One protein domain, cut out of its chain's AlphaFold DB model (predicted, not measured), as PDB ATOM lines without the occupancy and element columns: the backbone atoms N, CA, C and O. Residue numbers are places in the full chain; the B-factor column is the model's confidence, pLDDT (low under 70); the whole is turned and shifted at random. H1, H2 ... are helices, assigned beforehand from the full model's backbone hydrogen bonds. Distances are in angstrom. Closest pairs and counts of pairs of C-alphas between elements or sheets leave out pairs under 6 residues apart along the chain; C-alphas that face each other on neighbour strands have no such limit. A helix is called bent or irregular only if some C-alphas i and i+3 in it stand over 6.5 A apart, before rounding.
ATOM      1  N   SER A   4       2.446  17.910 110.565       62.44
ATOM      2  CA  SER A   4       2.153  19.061 109.689       62.44
ATOM      3  C   SER A   4       3.381  19.489 108.881       62.44
ATOM      4  O   SER A   4       3.362  19.487 107.659       62.44
ATOM      5  N   THR A   5       4.518  19.692 109.553       72.31
ATOM      6  CA  THR A   5       5.742  20.221 108.939       72.31
ATOM      7  C   THR A   5       6.284  19.314 107.832       72.31
ATOM      8  O   THR A   5       6.938  19.793 106.906       72.31
ATOM      9  N   PHE A   6       6.027  18.002 107.905       74.62
ATOM     10  CA  PHE A   6       6.444  17.058 106.868       74.62
ATOM     11  C   PHE A   6       5.641  17.237 105.572       74.62
ATOM     12  O   PHE A   6       6.241  17.290 104.500       74.62
ATOM     13  N   LYS A   7       4.312  17.371 105.667       73.69
ATOM     14  CA  LYS A   7       3.429  17.571 104.505       73.69
ATOM     15  C   LYS A   7       3.710  18.904 103.836       73.69
ATOM     16  O   LYS A   7       3.905  18.929 102.623       73.69
ATOM     17  N   ASP A   8       3.837  19.956 104.641       77.75
ATOM     18  CA  ASP A   8       4.120  21.314 104.178       77.75
ATOM     19  C   ASP A   8       5.446  21.317 103.408       77.75
ATOM     20  O   ASP A   8       5.511  21.739 102.255       77.75
ATOM     21  N   THR A   9       6.497  20.719 103.984       83.56
ATOM     22  CA  THR A   9       7.810  20.630 103.331       83.56
ATOM     23  C   THR A   9       7.759  19.797 102.049       83.56
ATOM     24  O   THR A   9       8.356  20.187 101.045       83.56
ATOM     25  N   LEU A  10       7.063  18.655 102.053       84.75
ATOM     26  CA  LEU A  10       6.980  17.774 100.889       84.75
ATOM     27  C   LEU A  10       6.236  18.449  99.731       84.75
ATOM     28  O   LEU A  10       6.775  18.497  98.626       84.75
ATOM     29  N   ALA A  11       5.038  18.982  99.979       84.75
ATOM     30  CA  ALA A  11       4.208  19.607  98.954       84.75
ATOM     31  C   ALA A  11       4.906  20.830  98.343       84.75
ATOM     32  O   ALA A  11       5.096  20.879  97.128       84.75
ATOM     33  N   HIS A  12       5.405  21.751  99.174       87.38
ATOM     34  CA  HIS A  12       6.093  22.956  98.701       87.38
ATOM     35  C   HIS A  12       7.377  22.629  97.927       87.38
ATOM     36  O   HIS A  12       7.641  23.220  96.880       87.38
ATOM     37  N   THR A  13       8.165  21.649  98.383       89.56
ATOM     38  CA  THR A  13       9.402  21.261  97.686       89.56
ATOM     39  C   THR A  13       9.101  20.606  96.342       89.56
ATOM     40  O   THR A  13       9.711  20.945  95.330       89.56
ATOM     41  N   GLN A  14       8.182  19.640  96.318       91.56
ATOM     42  CA  GLN A  14       7.926  18.845  95.120       91.56
ATOM     43  C   GLN A  14       7.139  19.628  94.069       91.56
ATOM     44  O   GLN A  14       7.478  19.535  92.890       91.56
ATOM     45  N   PHE A  15       6.132  20.412  94.462       91.69
ATOM     46  CA  PHE A  15       5.415  21.261  93.515       91.69
ATOM     47  C   PHE A  15       6.289  22.407  93.024       91.69
ATOM     48  O   PHE A  15       6.374  22.608  91.816       91.69
ATOM     49  N   GLY A  16       7.043  23.070  93.909       90.31
ATOM     50  CA  GLY A  16       7.997  24.100  93.502       90.31
ATOM     51  C   GLY A  16       9.042  23.584  92.503       90.31
ATOM     52  O   GLY A  16       9.289  24.208  91.472       90.31
ATOM     53  N   ALA A  17       9.604  22.394  92.739       92.31
ATOM     54  CA  ALA A  17      10.555  21.764  91.817       92.31
ATOM     55  C   ALA A  17       9.955  21.396  90.446       92.31
ATOM     56  O   ALA A  17      10.707  21.111  89.516       92.31
ATOM     57  N   ASN A  18       8.626  21.376  90.325       94.44
ATOM     58  CA  ASN A  18       7.890  21.066  89.101       94.44
ATOM     59  C   ASN A  18       6.996  22.239  88.670       94.44
ATOM     60  O   ASN A  18       5.980  22.016  88.015       94.44
ATOM     61  N   ALA A  19       7.334  23.477  89.052       93.25
ATOM     62  CA  ALA A  19       6.524  24.665  88.774       93.25
ATOM     63  C   ALA A  19       6.197  24.855  87.282       93.25
ATOM     64  O   ALA A  19       5.149  25.393  86.936       93.25
ATOM     65  N   ASP A  20       7.056  24.359  86.394       94.69
ATOM     66  CA  ASP A  20       6.832  24.311  84.949       94.69
ATOM     67  C   ASP A  20       5.551  23.553  84.569       94.69
ATOM     68  O   ASP A  20       4.818  23.999  83.691       94.69
ATOM     69  N   LYS A  21       5.229  22.465  85.279       92.69
ATOM     70  CA  LYS A  21       4.009  21.669  85.066       92.69
ATOM     71  C   LYS A  21       2.742  22.350  85.569       92.69
ATOM     72  O   LYS A  21       1.654  21.928  85.212       92.69
ATOM     73  N   PHE A  22       2.873  23.368  86.411       94.12
ATOM     74  CA  PHE A  22       1.755  24.164  86.923       94.12
ATOM     75  C   PHE A  22       1.631  25.506  86.183       94.12
ATOM     76  O   PHE A  22       0.877  26.380  86.593       94.12
ATOM     77  N   GLY A  23       2.403  25.716  85.109       91.88
ATOM     78  CA  GLY A  23       2.436  26.985  84.379       91.88
ATOM     79  C   GLY A  23       3.147  28.130  85.113       91.88
ATOM     80  O   GLY A  23       3.178  29.249  84.603       91.88
ATOM     81  N   GLY A  24       3.746  27.870  86.279       94.12
ATOM     82  CA  GLY A  24       4.451  28.870  87.069       94.12
ATOM     83  C   GLY A  24       4.596  28.497  88.542       94.12
ATOM     84  O   GLY A  24       3.979  27.560  89.048       94.12
ATOM     85  N   TRP A  25       5.436  29.263  89.239       94.12
ATOM     86  CA  TRP A  25       5.684  29.080  90.670       94.12
ATOM     87  C   TRP A  25       4.437  29.357  91.516       94.12
ATOM     88  O   TRP A  25       4.163  28.606  92.446       94.12
ATOM     89  N   ASP A  26       3.661  30.384  91.163       95.06
ATOM     90  CA  ASP A  26       2.479  30.795  91.929       95.06
ATOM     91  C   ASP A  26       1.430  29.676  91.984       95.06
ATOM     92  O   ASP A  26       1.025  29.272  93.070       95.06
ATOM     93  N   THR A  27       1.086  29.080  90.838       95.56
ATOM     94  CA  THR A  27       0.149  27.947  90.764       95.56
ATOM     95  C   THR A  27       0.676  26.703  91.488       95.56
ATOM     96  O   THR A  27      -0.086  25.945  92.085       95.56
ATOM     97  N   ALA A  28       1.993  26.469  91.466       94.94
ATOM     98  CA  ALA A  28       2.599  25.366  92.207       94.94
ATOM     99  C   ALA A  28       2.526  25.570  93.731       94.94
ATOM    100  O   ALA A  28       2.350  24.600  94.470       94.94
ATOM    101  N   MET A  29       2.650  26.812  94.209       94.62
ATOM    102  CA  MET A  29       2.457  27.143  95.625       94.62
ATOM    103  C   MET A  29       0.982  27.070  96.025       94.62
ATOM    104  O   MET A  29       0.682  26.521  97.079       94.62
ATOM    105  N   GLU A  30       0.067  27.508  95.159       94.94
ATOM    106  CA  GLU A  30      -1.377  27.339  95.360       94.94
ATOM    107  C   GLU A  30      -1.746  25.851  95.503       94.94
ATOM    108  O   GLU A  30      -2.472  25.465  96.418       94.94
ATOM    109  N   ALA A  31      -1.161  24.977  94.673       94.62
ATOM    110  CA  ALA A  31      -1.324  23.531  94.814       94.62
ATOM    111  C   ALA A  31      -0.768  23.001  96.148       94.62
ATOM    112  O   ALA A  31      -1.353  22.091  96.741       94.62
ATOM    113  N   ALA A  32       0.353  23.546  96.634       92.06
ATOM    114  CA  ALA A  32       0.954  23.143  97.905       92.06
ATOM    115  C   ALA A  32       0.060  23.499  99.098       92.06
ATOM    116  O   ALA A  32      -0.216  22.633  99.930       92.06
ATOM    117  N   GLU A  33      -0.445  24.731  99.133       91.69
ATOM    118  CA  GLU A  33      -1.378  25.209 100.156       91.69
ATOM    119  C   GLU A  33      -2.698  24.425 100.117       91.69
ATOM    120  O   GLU A  33      -3.244  24.050 101.157       91.69
ATOM    121  N   ALA A  34      -3.184  24.082  98.922       92.31
ATOM    122  CA  ALA A  34      -4.377  23.258  98.769       92.31
ATOM    123  C   ALA A  34      -4.179  21.827  99.315       92.31
ATOM    124  O   ALA A  34      -5.096  21.261  99.913       92.31
ATOM    125  N   VAL A  35      -2.980  21.239  99.186       90.31
ATOM    126  CA  VAL A  35      -2.654  19.954  99.842       90.31
ATOM    127  C   VAL A  35      -2.612  20.094 101.364       90.31
ATOM    128  O   VAL A  35      -3.138  19.222 102.059       90.31
ATOM    129  N   GLU A  36      -1.998  21.158 101.881       86.81
ATOM    130  CA  GLU A  36      -1.879  21.424 103.320       86.81
ATOM    131  C   GLU A  36      -3.254  21.602 103.982       86.81
ATOM    132  O   GLU A  36      -3.562  20.970 104.995       86.81
ATOM    133  N   THR A  37      -4.116  22.408 103.366       88.00
ATOM    134  CA  THR A  37      -5.459  22.731 103.874       88.00
ATOM    135  C   THR A  37      -6.507  21.661 103.558       88.00
ATOM    136  O   THR A  37      -7.591  21.659 104.146       88.00
ATOM    137  N   GLY A  38      -6.196  20.719 102.662       88.31
ATOM    138  CA  GLY A  38      -7.134  19.701 102.194       88.31
ATOM    139  C   GLY A  38      -8.197  20.240 101.231       88.31
ATOM    140  O   GLY A  38      -9.283  19.660 101.137       88.31
ATOM    141  N   ASP A  39      -7.908  21.330 100.520       93.44
ATOM    142  CA  ASP A  39      -8.798  21.919  99.522       93.44
ATOM    143  C   ASP A  39      -8.784  21.123  98.206       93.44
ATOM    144  O   ASP A  39      -8.040  21.376  97.255       93.44
ATOM    145  N   ILE A  40      -9.675  20.138  98.140       91.69
ATOM    146  CA  ILE A  40      -9.860  19.279  96.965       91.69
ATOM    147  C   ILE A  40     -10.417  20.061  95.762       91.69
ATOM    148  O   ILE A  40     -10.249  19.622  94.622       91.69
ATOM    149  N   GLN A  41     -11.118  21.182  95.975       95.31
ATOM    150  CA  GLN A  41     -11.677  21.958  94.867       95.31
ATOM    151  C   GLN A  41     -10.554  22.662  94.107       95.31
ATOM    152  O   GLN A  41     -10.432  22.447  92.902       95.31
ATOM    153  N   SER A  42      -9.677  23.368  94.821       95.06
ATOM    154  CA  SER A  42      -8.517  24.039  94.225       95.06
ATOM    155  C   SER A  42      -7.582  23.049  93.522       95.06
ATOM    156  O   SER A  42      -7.198  23.265  92.373       95.06
ATOM    157  N   LEU A  43      -7.307  21.883  94.124       94.25
ATOM    158  CA  LEU A  43      -6.507  20.834  93.473       94.25
ATOM    159  C   LEU A  43      -7.122  20.320  92.165       94.25
ATOM    160  O   LEU A  43      -6.398  20.035  91.210       94.25
ATOM    161  N   ARG A  44      -8.452  20.196  92.102       95.44
ATOM    162  CA  ARG A  44      -9.163  19.758  90.894       95.44
ATOM    163  C   ARG A  44      -9.127  20.818  89.803       95.44
ATOM    164  O   ARG A  44      -8.973  20.469  88.635       95.44
ATOM    165  N   ASP A  45      -9.278  22.082  90.175       96.94
ATOM    166  CA  ASP A  45      -9.256  23.198  89.235       96.94
ATOM    167  C   ASP A  45      -7.850  23.355  88.636       96.94
ATOM    168  O   ASP A  45      -7.704  23.438  87.414       96.94
ATOM    169  N   ILE A  46      -6.808  23.239  89.466       95.56
ATOM    170  CA  ILE A  46      -5.410  23.202  89.019       95.56
ATOM    171  C   ILE A  46      -5.164  22.009  88.089       95.56
ATOM    172  O   ILE A  46      -4.646  22.201  86.993       95.56
ATOM    173  N   ALA A  47      -5.576  20.792  88.461       95.44
ATOM    174  CA  ALA A  47      -5.406  19.605  87.615       95.44
ATOM    175  C   ALA A  47      -6.159  19.706  86.275       95.44
ATOM    176  O   ALA A  47      -5.691  19.210  85.252       95.44
ATOM    177  N   SER A  48      -7.317  20.374  86.260       96.38
ATOM    178  CA  SER A  48      -8.106  20.591  85.042       96.38
ATOM    179  C   SER A  48      -7.430  21.577  84.085       96.38
ATOM    180  O   SER A  48      -7.480  21.382  82.871       96.38
ATOM    181  N   ASN A  49      -6.787  22.616  84.626       96.56
ATOM    182  CA  ASN A  49      -6.052  23.619  83.850       96.56
ATOM    183  C   ASN A  49      -4.635  23.160  83.467       96.56
ATOM    184  O   ASN A  49      -4.115  23.592  82.440       96.56
ATOM    185  N   HIS A  50      -4.046  22.258  84.259       95.75
ATOM    186  CA  HIS A  50      -2.697  21.713  84.098       95.75
ATOM    187  C   HIS A  50      -2.712  20.175  84.154       95.75
ATOM    188  O   HIS A  50      -2.285  19.573  85.149       95.75
ATOM    189  N   PRO A  51      -3.200  19.497  83.097       95.25
ATOM    190  CA  PRO A  51      -3.307  18.040  83.073       95.25
ATOM    191  C   PRO A  51      -1.979  17.325  83.362       95.25
ATOM    192  O   PRO A  51      -1.966  16.270  83.996       95.25
ATOM    193  N   GLU A  52      -0.856  17.915  82.953       94.69
ATOM    194  CA  GLU A  52       0.508  17.436  83.177       94.69
ATOM    195  C   GLU A  52       0.943  17.431  84.654       94.69
ATOM    196  O   GLU A  52       1.825  16.651  85.028       94.69
ATOM    197  N   ALA A  53       0.320  18.255  85.503       93.50
ATOM    198  CA  ALA A  53       0.559  18.286  86.944       93.50
ATOM    199  C   ALA A  53      -0.243  17.217  87.706       93.50
ATOM    200  O   ALA A  53       0.157  16.820  88.803       93.50
ATOM    201  N   THR A  54      -1.331  16.704  87.119       95.06
ATOM    202  CA  THR A  54      -2.257  15.749  87.759       95.06
ATOM    203  C   THR A  54      -1.556  14.554  88.418       95.06
ATOM    204  O   THR A  54      -1.792  14.323  89.605       95.06
ATOM    205  N   PRO A  55      -0.629  13.830  87.750       95.06
ATOM    206  CA  PRO A  55       0.010  12.661  88.360       95.06
ATOM    207  C   PRO A  55       0.855  13.011  89.593       95.06
ATOM    208  O   PRO A  55       1.026  12.196  90.501       95.06
ATOM    209  N   LEU A  56       1.417  14.224  89.623       93.25
ATOM    210  CA  LEU A  56       2.199  14.699  90.758       93.25
ATOM    211  C   LEU A  56       1.287  15.070  91.929       93.25
ATOM    212  O   LEU A  56       1.578  14.682  93.059       93.25
ATOM    213  N   ILE A  57       0.178  15.761  91.653       93.31
ATOM    214  CA  ILE A  57      -0.836  16.109  92.654       93.31
ATOM    215  C   ILE A  57      -1.361  14.841  93.336       93.31
ATOM    216  O   ILE A  57      -1.298  14.738  94.561       93.31
ATOM    217  N   GLU A  58      -1.795  13.843  92.564       93.38
ATOM    218  CA  GLU A  58      -2.322  12.577  93.094       93.38
ATOM    219  C   GLU A  58      -1.310  11.857  93.992       93.38
ATOM    220  O   GLU A  58      -1.647  11.394  95.088       93.38
ATOM    221  N   ARG A  59      -0.045  11.798  93.558       92.69
ATOM    222  CA  ARG A  59       1.029  11.177  94.335       92.69
ATOM    223  C   ARG A  59       1.244  11.890  95.668       92.69
ATOM    224  O   ARG A  59       1.373  11.220  96.691       92.69
ATOM    225  N   ILE A  60       1.310  13.221  95.667       89.88
ATOM    226  CA  ILE A  60       1.564  13.992  96.890       89.88
ATOM    227  C   ILE A  60       0.380  13.901  97.844       89.88
ATOM    228  O   ILE A  60       0.591  13.641  99.024       89.88
ATOM    229  N   VAL A  61      -0.853  14.027  97.349       88.94
ATOM    230  CA  VAL A  61      -2.064  13.848  98.166       88.94
ATOM    231  C   VAL A  61      -2.080  12.466  98.819       88.94
ATOM    232  O   VAL A  61      -2.331  12.363 100.019       88.94
ATOM    233  N   THR A  62      -1.750  11.413  98.064       89.88
ATOM    234  CA  THR A  62      -1.689  10.037  98.583       89.88
ATOM    235  C   THR A  62      -0.663   9.917  99.711       89.88
ATOM    236  O   THR A  62      -1.023   9.541 100.825       89.88
ATOM    237  N   VAL A  63       0.589  10.326  99.476       86.31
ATOM    238  CA  VAL A  63       1.661  10.250 100.488       86.31
ATOM    239  C   VAL A  63       1.332  11.095 101.724       86.31
ATOM    240  O   VAL A  63       1.502  10.631 102.853       86.31
ATOM    241  N   SER A  64       0.804  12.307 101.531       81.38
ATOM    242  CA  SER A  64       0.375  13.197 102.618       81.38
ATOM    243  C   SER A  64      -0.821  12.646 103.402       81.38
ATOM    244  O   SER A  64      -1.008  12.999 104.569       81.38
ATOM    245  N   SER A  65      -1.643  11.783 102.799       80.56
ATOM    246  CA  SER A  65      -2.765  11.131 103.483       80.56
ATOM    247  C   SER A  65      -2.331   9.966 104.377       80.56
ATOM    248  O   SER A  65      -2.932   9.775 105.431       80.56
ATOM    249  N   GLU A  66      -1.275   9.242 103.993       80.06
ATOM    250  CA  GLU A  66      -0.745   8.081 104.727       80.06
ATOM    251  C   GLU A  66       0.048   8.471 105.985       80.06
ATOM    252  O   GLU A  66       0.159   7.676 106.914       80.06
ATOM    253  N   HIS A  67       0.572   9.698 106.034       71.31
ATOM    254  CA  HIS A  67       1.359  10.234 107.152       71.31
ATOM    255  C   HIS A  67       0.511  11.221 107.983       71.31
ATOM    256  O   HIS A  67       0.822  12.411 108.021       71.31
ATOM    257  N   ARG A  68      -0.650  10.781 108.495       58.00
ATOM    258  CA  ARG A  68      -1.679  11.608 109.163       58.00
ATOM    259  C   ARG A  68      -1.687  11.533 110.681       58.00
ATOM    260  O   ARG A  68      -1.729  10.396 111.198       58.00
TER     261      ARG A  68
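AT A GLANCE: This is residues 4 to 68 of the 68 residues of the protein "Asr9503 protein" of Nostoc sp. (strain PCC 7120 / SAG 25.82 / UTEX 2576) (UniProt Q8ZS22). Four helices, H1, H3, H4 and H5, make an up-and-down bundle, each running against the one before it in the chain, and the short H2 sits at one end of it, in the turn between H1 and H3. H3 and H5 both pack between H1 and H4, which stay apart from each other on either side of them. The printed part has 65 residues with five named helices, H1 to H5 in order along the chain, and no named strand; its class is all helix. The whole is compact, with a radius of gyration of the C-alphas of 10.3 A, and rounded, spanning 28 by 20 by 17 A.

IN THESE COORDINATES: Find C-alpha 4 at (2.153, 19.061, 109.689); from there H1 runs through residues 4 to 16, 17.9 A from first to last C-alpha. H2 follows at residues 19 to 22. Look next at C-alpha 25 at (5.684, 29.080, 90.670), where H3 begins; it takes residues 25 to 37 over 18.4 A. H4 holds residues 40 to 49, 14.3 A long. H5, the longest helix, takes residues 51 to 66 over 24.0 A and ends at C-alpha 66 at (-0.745, 8.081, 104.727). H5 is irregular: C-alphas 52 and 55 are 7.1 A apart.

HOW THE PARTS SIT: Start from the two hubs, H3 and H5, which touch four other helices each. They touch each other, H3 with residues 31 to 35 alone and H5 with residues 57 to 64 alone; their closest C-alphas, Val 35 and Val 61, are 6.4 A apart, and they run the same way at a shallow tilt of 30 degrees. H1 touches H3, opposite ways at a shallow tilt of 25 degrees, with the C-alphas of Ala 11 and Ala 32 closest at 4.9 A. H1 also touches H5, opposite ways at a shallow tilt of 15 degrees, where the C-alphas of Lys 7 and Ser 64 come closest at 5.7 A. H3 and H4 form a helical hairpin; their closest C-alphas, Ala 31 and Leu 43, are 6.0 A apart. H4 and H5 form another, the C-alphas of Ala 47 and Thr 54 being closest at 5.0 A. H1 and H4 are apart. H2 touches H5, with the C-alphas of Lys 21 and Ala 53 closest at 5.2 A, and touches H3 only at the corner by their link, where the C-alphas of Ala 19 and Trp 25 are closest at 4.9 A. In H1, H3 and H4 every O i to N i+4 pair is within hydrogen-bond range, in H5 10 of 12 are, and H2 is too short for such a pair.

THE WHOLE: The C-alphas of Gly 23 and Arg 68, the two farthest apart, are 29.5 A from each other. The printed part has no cut, and its four links, H1 to H2, H2 to H3, H3 to H4 and H4 to H5, are tight. The mean pLDDT of the printed part is 89.5; look for low confidence, under 70, at residues 4 and 68.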